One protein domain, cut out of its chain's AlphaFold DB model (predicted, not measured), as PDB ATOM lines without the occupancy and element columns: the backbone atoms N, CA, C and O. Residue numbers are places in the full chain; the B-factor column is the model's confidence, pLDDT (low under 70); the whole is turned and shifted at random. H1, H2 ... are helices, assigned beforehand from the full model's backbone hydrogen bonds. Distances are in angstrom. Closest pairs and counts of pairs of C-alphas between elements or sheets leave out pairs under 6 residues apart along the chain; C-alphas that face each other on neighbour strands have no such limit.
ATOM      1  N   LEU A  31     248.311 160.018 186.432       87.88
ATOM      2  CA  LEU A  31     247.351 159.676 185.373       87.88
ATOM      3  C   LEU A  31     247.772 160.216 183.998       87.88
ATOM      4  O   LEU A  31     247.573 159.550 182.982       87.88
ATOM      5  N   ALA A  32     248.355 161.417 183.954       88.38
ATOM      6  CA  ALA A  32     248.847 162.014 182.716       88.38
ATOM      7  C   ALA A  32     250.048 161.234 182.162       88.38
ATOM      8  O   ALA A  32     250.074 160.893 180.982       88.38
ATOM      9  N   GLU A  33     251.004 160.881 183.019       89.06
ATOM     10  CA  GLU A  33     252.196 160.129 182.616       89.06
ATOM     11  C   GLU A  33     251.863 158.692 182.221       89.06
ATOM     12  O   GLU A  33     252.448 158.169 181.278       89.06
ATOM     13  N   SER A  34     250.882 158.069 182.876       89.56
ATOM     14  CA  SER A  34     250.362 156.757 182.487       89.56
ATOM     15  C   SER A  34     249.794 156.783 181.062       89.56
ATOM     16  O   SER A  34     250.177 155.954 180.232       89.56
ATOM     17  N   LYS A  35     248.985 157.799 180.721       93.00
ATOM     18  CA  LYS A  35     248.480 158.001 179.350       93.00
ATOM     19  C   LYS A  35     249.615 158.202 178.344       93.00
ATOM     20  O   LYS A  35     249.592 157.608 177.264       93.00
ATOM     21  N   THR A  36     250.618 159.007 178.692       92.50
ATOM     22  CA  THR A  36     251.810 159.198 177.854       92.50
ATOM     23  C   THR A  36     252.553 157.877 177.648       92.50
ATOM     24  O   THR A  36     252.875 157.533 176.513       92.50
ATOM     25  N   ALA A  37     252.751 157.080 178.703       93.25
ATOM     26  CA  ALA A  37     253.413 155.779 178.630       93.25
ATOM     27  C   ALA A  37     252.703 154.819 177.668       93.25
ATOM     28  O   ALA A  37     253.349 154.160 176.853       93.25
ATOM     29  N   GLU A  38     251.373 154.743 177.737       94.44
ATOM     30  CA  GLU A  38     250.580 153.925 176.817       94.44
ATOM     31  C   GLU A  38     250.762 154.375 175.368       94.44
ATOM     32  O   GLU A  38     250.992 153.549 174.481       94.44
ATOM     33  N   LYS A  39     250.745 155.686 175.115       95.88
ATOM     34  CA  LYS A  39     250.961 156.226 173.768       95.88
ATOM     35  C   LYS A  39     252.358 155.913 173.247       95.88
ATOM     36  O   LYS A  39     252.468 155.387 172.138       95.88
ATOM     37  N   LEU A  40     253.400 156.107 174.053       95.50
ATOM     38  CA  LEU A  40     254.767 155.736 173.681       95.50
ATOM     39  C   LEU A  40     254.883 154.229 173.382       95.50
ATOM     40  O   LEU A  40     255.461 153.857 172.362       95.50
ATOM     41  N   LYS A  41     254.243 153.350 174.172       95.88
ATOM     42  CA  LYS A  41     254.183 151.899 173.889       95.88
ATOM     43  C   LYS A  41     253.521 151.588 172.545       95.88
ATOM     44  O   LYS A  41     254.048 150.782 171.777       95.88
ATOM     45  N   THR A  42     252.401 152.240 172.218       96.00
ATOM     46  CA  THR A  42     251.739 152.047 170.911       96.00
ATOM     47  C   THR A  42     252.603 152.521 169.739       96.00
ATOM     48  O   THR A  42     252.634 151.878 168.684       96.00
ATOM     49  N   MET A  43     253.358 153.608 169.924       95.38
ATOM     50  CA  MET A  43     254.307 154.114 168.929       95.38
ATOM     51  C   MET A  43     255.483 153.150 168.746       95.38
ATOM     52  O   MET A  43     255.838 152.856 167.608       95.38
ATOM     53  N   ILE A  44     256.024 152.584 169.831       95.56
ATOM     54  CA  ILE A  44     257.068 151.543 169.785       95.56
ATOM     55  C   ILE A  44     256.579 150.322 169.008       95.56
ATOM     56  O   ILE A  44     257.282 149.849 168.118       95.56
ATOM     57  N   ALA A  45     255.375 149.824 169.298       95.94
ATOM     58  CA  ALA A  45     254.803 148.687 168.578       95.94
ATOM     59  C   ALA A  45     254.656 148.986 167.076       95.94
ATOM     60  O   ALA A  45     255.024 148.167 166.233       95.94
ATOM     61  N   SER A  46     254.197 150.196 166.738       94.31
ATOM     62  CA  SER A  46     254.085 150.654 165.350       94.31
ATOM     63  C   SER A  46     255.450 150.687 164.657       94.31
ATOM     64  O   SER A  46     255.604 150.085 163.593       94.31
ATOM     65  N   LEU A  47     256.460 151.292 165.287       94.25
ATOM     66  CA  LEU A  47     257.822 151.369 164.757       94.25
ATOM     67  C   LEU A  47     258.467 149.981 164.624       94.25
ATOM     68  O   LEU A  47     259.086 149.711 163.602       94.25
ATOM     69  N   LYS A  48     258.272 149.065 165.580       93.44
ATOM     70  CA  LYS A  48     258.762 147.676 165.478       93.44
ATOM     71  C   LYS A  48     258.092 146.898 164.346       93.44
ATOM     72  O   LYS A  48     258.739 146.073 163.715       93.44
ATOM     73  N   SER A  49     256.826 147.195 164.053       92.94
ATOM     74  CA  SER A  49     256.085 146.586 162.939       92.94
ATOM     75  C   SER A  49     256.399 147.181 161.559       92.94
ATOM     76  O   SER A  49     255.747 146.821 160.584       92.94
ATOM     77  N   GLY A  50     257.347 148.120 161.448       90.44
ATOM     78  CA  GLY A  50     257.665 148.765 160.169       90.44
ATOM     79  C   GLY A  50     256.759 149.954 159.813       90.44
ATOM     80  O   GLY A  50     256.964 150.584 158.780       90.44
ATOM     81  N   LYS A  51     255.773 150.302 160.651       92.56
ATOM     82  CA  LYS A  51     254.843 151.409 160.379       92.56
ATOM     83  C   LYS A  51     255.490 152.762 160.666       92.56
ATOM     84  O   LYS A  51     256.208 152.943 161.650       92.56
ATOM     85  N   ASN A  52     255.166 153.747 159.831       91.19
ATOM     86  CA  ASN A  52     255.634 155.114 160.016       91.19
ATOM     87  C   ASN A  52     254.877 155.812 161.157       91.19
ATOM     88  O   ASN A  52     253.647 155.822 161.184       91.19
ATOM     89  N   VAL A  53     255.619 156.468 162.047       93.88
ATOM     90  CA  VAL A  53     255.082 157.370 163.072       93.88
ATOM     91  C   VAL A  53     255.397 158.808 162.673       93.88
ATOM     92  O   VAL A  53     256.560 159.166 162.444       93.88
ATOM     93  N   GLN A  54     254.365 159.647 162.576       94.50
ATOM     94  CA  GLN A  54     254.508 161.018 162.089       94.50
ATOM     95  C   GLN A  54     255.279 161.895 163.084       94.50
ATOM     96  O   GLN A  54     255.106 161.792 164.297       94.50
ATOM     97  N   ASN A  55     256.078 162.836 162.572       93.69
ATOM     98  CA  ASN A  55     256.851 163.753 163.418       93.69
ATOM     99  C   ASN A  55     255.956 164.626 164.309       93.69
ATOM    100  O   ASN A  55     256.335 164.923 165.435       93.69
ATOM    101  N   ARG A  56     254.747 164.980 163.847       94.56
ATOM    102  CA  ARG A  56     253.760 165.694 164.670       94.56
ATOM    103  C   ARG A  56     253.365 164.885 165.906       94.56
ATOM    104  O   ARG A  56     253.313 165.449 166.986       94.56
ATOM    105  N   GLN A  57     253.139 163.576 165.755       93.88
ATOM    106  CA  GLN A  57     252.811 162.697 166.883       93.88
ATOM    107  C   GLN A  57     253.982 162.600 167.864       93.88
ATOM    108  O   GLN A  57     253.774 162.716 169.065       93.88
ATOM    109  N   LEU A  58     255.208 162.452 167.354       94.56
ATOM    110  CA  LEU A  58     256.421 162.457 168.181       94.56
ATOM    111  C   LEU A  58     256.562 163.765 168.963       94.56
ATOM    112  O   LEU A  58     256.773 163.723 170.165       94.56
ATOM    113  N   LYS A  59     256.346 164.914 168.316       94.75
ATOM    114  CA  LYS A  59     256.404 166.234 168.959       94.75
ATOM    115  C   LYS A  59     255.332 166.434 170.041       94.75
ATOM    116  O   LYS A  59     255.532 167.239 170.938       94.75
ATOM    117  N   THR A  60     254.191 165.748 169.946       95.25
ATOM    118  CA  THR A  60     253.122 165.828 170.955       95.25
ATOM    119  C   THR A  60     253.431 165.012 172.208       95.25
ATOM    120  O   THR A  60     253.061 165.435 173.297       95.25
ATOM    121  N   TRP A  61     254.059 163.842 172.059       95.25
ATOM    122  CA  TRP A  61     254.239 162.891 173.166       95.25
ATOM    123  C   TRP A  61     255.649 162.877 173.763       95.25
ATOM    124  O   TRP A  61     255.815 162.393 174.878       95.25
ATOM    125  N   LEU A  62     256.646 163.394 173.044       94.44
ATOM    126  CA  LEU A  62     257.994 163.616 173.564       94.44
ATOM    127  C   LEU A  62     258.102 165.012 174.174       94.44
ATOM    128  O   LEU A  62     257.455 165.956 173.711       94.44
ATOM    129  N   THR A  63     258.964 165.162 175.179       93.88
ATOM    130  CA  THR A  63     259.338 166.491 175.674       93.88
ATOM    131  C   THR A  63     260.120 167.262 174.608       93.88
ATOM    132  O   THR A  63     260.644 166.690 173.646       93.88
ATOM    133  N   ALA A  64     260.222 168.584 174.771       94.19
ATOM    134  CA  ALA A  64     260.986 169.418 173.846       94.19
ATOM    135  C   ALA A  64     262.450 168.957 173.737       94.19
ATOM    136  O   ALA A  64     262.970 168.880 172.629       94.19
ATOM    137  N   THR A  65     263.077 168.593 174.861       93.50
ATOM    138  CA  THR A  65     264.456 168.086 174.907       93.50
ATOM    139  C   THR A  65     264.585 166.749 174.182       93.50
ATOM    140  O   THR A  65     265.333 166.660 173.218       93.50
ATOM    141  N   GLN A  66     263.754 165.757 174.522       93.94
ATOM    142  CA  GLN A  66     263.762 164.436 173.877       93.94
ATOM    143  C   GLN A  66     263.536 164.518 172.359       93.94
ATOM    144  O   GLN A  66     264.130 163.767 171.582       93.94
ATOM    145  N   TYR A  67     262.660 165.426 171.918       95.06
ATOM    146  CA  TYR A  67     262.418 165.647 170.497       95.06
ATOM    147  C   TYR A  67     263.623 166.297 169.800       95.06
ATOM    148  O   TYR A  67     263.941 165.909 168.676       95.06
ATOM    149  N   GLN A  68     264.299 167.255 170.443       94.81
ATOM    150  CA  GLN A  68     265.528 167.854 169.910       94.81
ATOM    151  C   GLN A  68     266.670 166.839 169.845       94.81
ATOM    152  O   GLN A  68     267.311 166.729 168.802       94.81
ATOM    153  N   ASP A  69     266.851 166.021 170.880       92.88
ATOM    154  CA  ASP A  69     267.859 164.958 170.899       92.88
ATOM    155  C   ASP A  69     267.642 163.963 169.753       92.88
ATOM    156  O   ASP A  69     268.586 163.542 169.086       92.88
ATOM    157  N   MET A  70     266.384 163.618 169.454       94.75
ATOM    158  CA  MET A  70     266.048 162.783 168.298       94.75
ATOM    159  C   MET A  70     266.493 163.424 166.973       94.75
ATOM    160  O   MET A  70     266.994 162.721 166.091       94.75
ATOM    161  N   LEU A  71     266.285 164.734 166.799       95.19
ATOM    162  CA  LEU A  71     266.709 165.451 165.593       95.19
ATOM    163  C   LEU A  71     268.231 165.511 165.490       95.19
ATOM    164  O   LEU A  71     268.766 165.178 164.436       95.19
ATOM    165  N   TYR A  72     268.908 165.837 166.589       94.44
ATOM    166  CA  TYR A  72     270.362 165.849 166.668       94.44
ATOM    167  C   TYR A  72     270.958 164.484 166.305       94.44
ATOM    168  O   TYR A  72     271.826 164.394 165.441       94.44
ATOM    169  N   ASN A  73     270.425 163.400 166.879       92.38
ATOM    170  CA  ASN A  73     270.853 162.038 166.557       92.38
ATOM    171  C   ASN A  73     270.638 161.703 165.075       92.38
ATOM    172  O   ASN A  73     271.464 161.032 164.455       92.38
ATOM    173  N   TRP A  74     269.535 162.170 164.481       94.19
ATOM    174  CA  TRP A  74     269.292 161.988 163.052       94.19
ATOM    175  C   TRP A  74     270.283 162.777 162.190       94.19
ATOM    176  O   TRP A  74     270.769 162.243 161.194       94.19
ATOM    177  N   ASP A  75     270.610 164.010 162.561       93.56
ATOM    178  CA  ASP A  75     271.585 164.816 161.830       93.56
ATOM    179  C   ASP A  75     273.007 164.256 161.977       93.56
ATOM    180  O   ASP A  75     273.707 164.142 160.974       93.56
ATOM    181  N   ALA A  76     273.386 163.748 163.152       90.38
ATOM    182  CA  ALA A  76     274.637 163.013 163.345       90.38
ATOM    183  C   ALA A  76     274.733 161.788 162.414       90.38
ATOM    184  O   ALA A  76     275.755 161.567 161.766       90.38
ATOM    185  N   GLN A  77     273.641 161.028 162.255       90.06
ATOM    186  CA  GLN A  77     273.575 159.923 161.289       90.06
ATOM    187  C   GLN A  77     273.724 160.396 159.835       90.06
ATOM    188  O   GLN A  77     274.250 159.659 158.999       90.06
ATOM    189  N   ARG A  78     273.268 161.607 159.494       90.38
ATOM    190  CA  ARG A  78     273.459 162.184 158.153       90.38
ATOM    191  C   ARG A  78     274.906 162.604 157.926       90.38
ATOM    192  O   ARG A  78     275.434 162.275 156.866       90.38
ATOM    193  N   SER A  79     275.538 163.250 158.904       88.62
ATOM    194  CA  SER A  79     276.958 163.614 158.849       88.62
ATOM    195  C   SER A  79     277.834 162.375 158.695       88.62
ATOM    196  O   SER A  79     278.608 162.292 157.747       88.62
ATOM    197  N   LEU A  80     277.578 161.329 159.491       85.12
ATOM    198  CA  LEU A  80     278.284 160.051 159.385       85.12
ATOM    199  C   LEU A  80     278.167 159.439 157.977       85.12
ATOM    200  O   LEU A  80     279.129 158.914 157.418       85.12
ATOM    201  N   ARG A  81     276.985 159.519 157.355       84.50
ATOM    202  CA  ARG A  81     276.765 159.058 155.969       84.50
ATOM    203  C   ARG A  81     277.473 159.909 154.923       84.50
ATOM    204  O   ARG A  81     277.709 159.420 153.822       84.50
ATOM    205  N   GLN A  82     277.732 161.176 155.214       85.50
ATOM    206  CA  GLN A  82     278.447 162.072 154.318       85.50
ATOM    207  C   GLN A  82     279.953 161.839 154.410       85.50
ATOM    208  O   GLN A  82     280.571 161.608 153.376       85.50
ATOM    209  N   GLU A  83     280.502 161.811 155.622       82.62
ATOM    210  CA  GLU A  83     281.920 161.538 155.894       82.62
ATOM    211  C   GLU A  83     282.334 160.166 155.356       82.62
ATOM    212  O   GLU A  83     283.324 160.025 154.645       82.62
ATOM    213  N   SER A  84     281.501 159.150 155.575       78.50
ATOM    214  CA  SER A  84     281.775 157.787 155.112       78.50
ATOM    215  C   SER A  84     281.742 157.593 153.586       78.50
ATOM    216  O   SER A  84     282.070 156.505 153.098       78.50
ATOM    217  N   LYS A  85     281.384 158.624 152.801       79.50
ATOM    218  CA  LYS A  85     281.581 158.607 151.339       79.50
ATOM    219  C   LYS A  85     283.066 158.601 150.983       79.50
ATOM    220  O   LYS A  85     283.445 157.985 149.985       79.50
ATOM    221  N   GLU A  86     283.894 159.251 151.792       85.12
ATOM    222  CA  GLU A  86     285.335 159.348 151.591       85.12
ATOM    223  C   GLU A  86     286.031 158.146 152.231       85.12
ATOM    224  O   GLU A  86     286.574 158.193 153.330       85.12
ATOM    225  N   SER A 194     268.595 153.640 160.582       88.94
ATOM    226  CA  SER A 194     267.520 154.214 159.782       88.94
ATOM    227  C   SER A 194     266.832 155.337 160.562       88.94
ATOM    228  O   SER A 194     266.894 155.412 161.790       88.94
ATOM    229  N   LYS A 195     266.093 156.201 159.859       91.19
ATOM    230  CA  LYS A 195     265.269 157.229 160.514       91.19
ATOM    231  C   LYS A 195     264.254 156.616 161.483       91.19
ATOM    232  O   LYS A 195     263.866 157.246 162.462       91.19
ATOM    233  N   GLN A 196     263.801 155.401 161.189       91.88
ATOM    234  CA  GLN A 196     262.881 154.652 162.029       91.88
ATOM    235  C   GLN A 196     263.559 154.122 163.291       91.88
ATOM    236  O   GLN A 196     262.956 154.215 164.355       91.88
ATOM    237  N   ASP A 197     264.803 153.647 163.194       91.12
ATOM    238  CA  ASP A 197     265.582 153.206 164.357       91.12
ATOM    239  C   ASP A 197     265.862 154.371 165.305       91.12
ATOM    240  O   ASP A 197     265.655 154.233 166.506       91.12
ATOM    241  N   VAL A 198     266.235 155.541 164.771       93.12
ATOM    242  CA  VAL A 198     266.442 156.753 165.584       93.12
ATOM    243  C   VAL A 198     265.154 157.137 166.316       93.12
ATOM    244  O   VAL A 198     265.167 157.363 167.523       93.12
ATOM    245  N   LYS A 199     264.010 157.133 165.616       95.00
ATOM    246  CA  LYS A 199     262.699 157.362 166.246       95.00
ATOM    247  C   LYS A 199     262.394 156.324 167.323       95.00
ATOM    248  O   LYS A 199     261.915 156.688 168.391       95.00
ATOM    249  N   LEU A 200     262.637 155.047 167.038       95.00
ATOM    250  CA  LEU A 200     262.375 153.952 167.968       95.00
ATOM    251  C   LEU A 200     263.207 154.118 169.237       95.00
ATOM    252  O   LEU A 200     262.642 154.089 170.325       95.00
ATOM    253  N   GLN A 201     264.506 154.375 169.093       93.12
ATOM    254  CA  GLN A 201     265.421 154.588 170.207       93.12
ATOM    255  C   GLN A 201     265.002 155.789 171.061       93.12
ATOM    256  O   GLN A 201     264.975 155.677 172.283       93.12
ATOM    257  N   SER A 202     264.614 156.911 170.446       94.56
ATOM    258  CA  SER A 202     264.135 158.087 171.186       94.56
ATOM    259  C   SER A 202     262.838 157.819 171.952       94.56
ATOM    260  O   SER A 202     262.713 158.228 173.102       94.56
ATOM    261  N   VAL A 203     261.878 157.099 171.358       95.69
ATOM    262  CA  VAL A 203     260.613 156.757 172.035       95.69
ATOM    263  C   VAL A 203     260.838 155.727 173.149       95.69
ATOM    264  O   VAL A 203     260.237 155.845 174.216       95.69
ATOM    265  N   GLU A 204     261.712 154.738 172.944       94.75
ATOM    266  CA  GLU A 204     262.100 153.772 173.981       94.75
ATOM    267  C   GLU A 204     262.843 154.450 175.140       94.75
ATOM    268  O   GLU A 204     262.568 154.145 176.300       94.75
ATOM    269  N   ALA A 205     263.734 155.401 174.848       92.44
ATOM    270  CA  ALA A 205     264.423 156.197 175.860       92.44
ATOM    271  C   ALA A 205     263.437 157.039 176.681       92.44
ATOM    272  O   ALA A 205     263.459 156.960 177.907       92.44
ATOM    273  N   ALA A 206     262.518 157.749 176.020       94.19
ATOM    274  CA  ALA A 206     261.493 158.550 176.687       94.19
ATOM    275  C   ALA A 206     260.564 157.699 177.567       94.19
ATOM    276  O   ALA A 206     260.228 158.085 178.685       94.19
ATOM    277  N   LEU A 207     260.171 156.510 177.092       93.94
ATOM    278  CA  LEU A 207     259.374 155.581 177.891       93.94
ATOM    279  C   LEU A 207     260.160 155.082 179.112       93.94
ATOM    280  O   LEU A 207     259.598 155.000 180.201       93.94
ATOM    281  N   ASN A 208     261.443 154.756 178.946       91.38
ATOM    282  CA  ASN A 208     262.287 154.303 180.048       91.38
ATOM    283  C   ASN A 208     262.484 155.392 181.109       91.38
ATOM    284  O   ASN A 208     262.367 155.093 182.293       91.38
ATOM    285  N   GLU A 209     262.748 156.631 180.701       90.12
ATOM    286  CA  GLU A 209     262.884 157.782 181.605       90.12
ATOM    287  C   GLU A 209     261.600 158.027 182.410       90.12
ATOM    288  O   GLU A 209     261.639 158.339 183.596       90.12
ATOM    289  N   LEU A 210     260.444 157.826 181.779       90.19
ATOM    290  CA  LEU A 210     259.149 158.022 182.417       90.19
ATOM    291  C   LEU A 210     258.784 156.886 183.394       90.19
ATOM    292  O   LEU A 210     258.156 157.144 184.426       90.19
ATOM    293  N   LEU A 211     259.159 155.639 183.075       88.69
ATOM    294  CA  LEU A 211     258.830 154.444 183.866       88.69
ATOM    295  C   LEU A 211     259.778 154.191 185.041       88.69
ATOM    296  O   LEU A 211     259.337 153.656 186.060       88.69
ATOM    297  N   TYR A 212     261.061 154.510 184.897       86.31
ATOM    298  CA  TYR A 212     262.087 154.141 185.868       86.31
ATOM    299  C   TYR A 212     262.651 155.368 186.563       86.31
ATOM    300  O   TYR A 212     262.936 156.380 185.931       86.31
ATOM    301  N   GLU A 213     262.877 155.249 187.867       75.06
ATOM    302  CA  GLU A 213     263.662 156.245 188.589       75.06
ATOM    303  C   GLU A 213     265.091 156.239 188.038       75.06
ATOM    304  O   GLU A 213     265.741 155.190 187.951       75.06
ATOM    305  N   THR A 214     265.599 157.412 187.658       67.12
ATOM    306  CA  THR A 214     267.038 157.580 187.494       67.12
ATOM    307  C   THR A 214     267.646 157.414 188.881       67.12
ATOM    308  O   THR A 214     267.280 158.190 189.767       67.12
TER     309      THR A 214
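AT A GLANCE: This is residues 31 to 86 and 194 to 214 of the 238 residues of an uncharacterized protein of Ferrovum sp. PN-J185 (UniProt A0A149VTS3). Three long helices lie roughly side by side, with H4 between H3 and H1 and running opposite ways to both, and the short helix H2 sits in the turn of the chain from H1 to H3, near H4. The far end of H3 and the residues after it, 79 to 86, stick out as an arm from this body, which spans 37 by 26 by 20 A without them. The printed part has 77 residues, with four named helices in the order H1, H2, H3, H4 and no named strand; the class is all helix, with 62 residues in the helices. It is only just compact, close to loose, with a radius of gyration of the C-alphas of 13.5 A, and its elongated outline spans 51 by 28 by 20 A.

IN THESE COORDINATES: H3, the longest helix, holds residues 64 to 83 and measures 28.7 A from first to last C-alpha, from C-alpha 64 at (260.986, 169.418, 173.846) to C-alpha 83 at (281.920, 161.538, 155.894). H4, residues 195 to 211, measures 24.4 A and ends with C-alpha 211 at (258.830, 154.444, 183.866). H1, residues 31 to 48, measures 25.9 A and begins with C-alpha 31 at (247.351, 159.676, 185.373). H2 holds residues 55 to 61 and measures 10.1 A.

HOW THE PARTS SIT: H3 touches H4 with residues 66 to 74 alone, and the closest C-alphas are those of Met 70 and Ser 202, 5.8 A apart. These two helices run opposite ways at a shallow tilt of 32 degrees, only just short of steep. H4 also touches H1, the closest C-alphas being those of Ala 37 and Leu 207, 6.0 A apart, and the two run opposite ways at a shallow tilt of 28 degrees. H1 and H3 are apart. H1 and H2 form a helical hairpin, running opposite ways at a shallow tilt of 32 degrees, only just short of steep. They only just touch, with 3 pairs of C-alphas within 8 A, by residues 36 to 40 of H1 alone; the closest C-alphas are those of Thr 36 and Trp 61, 6.4 A apart. H2 and H3 are close but not clearly touching, with the C-alphas of Lys 59 and Tyr 67 the closest at 6.2 A; they run opposite ways at a steep tilt of 36 degrees, only just past shallow. H2 and H4 are near each other. In H1, H2, H3 and H4 every O i to N i+4 pair is within hydrogen-bond range.

THE WHOLE: The two C-alphas farthest apart are those of Leu 31 and Glu 86, at 50.8 A. Residues 79 to 86, of which 79 to 83 belong to H3, stand free; the body without them spans 37 by 26 by 20 A. Residues 87 to 193 are not printed, and C-alphas 86 and 194 are 20.3 A apart across this cut. Of the links that are printed whole, H2 to H3 is tight and H1 to H2 is short. The mean pLDDT of the printed part is 91.5, and residue 214 is the one printed residue under 70.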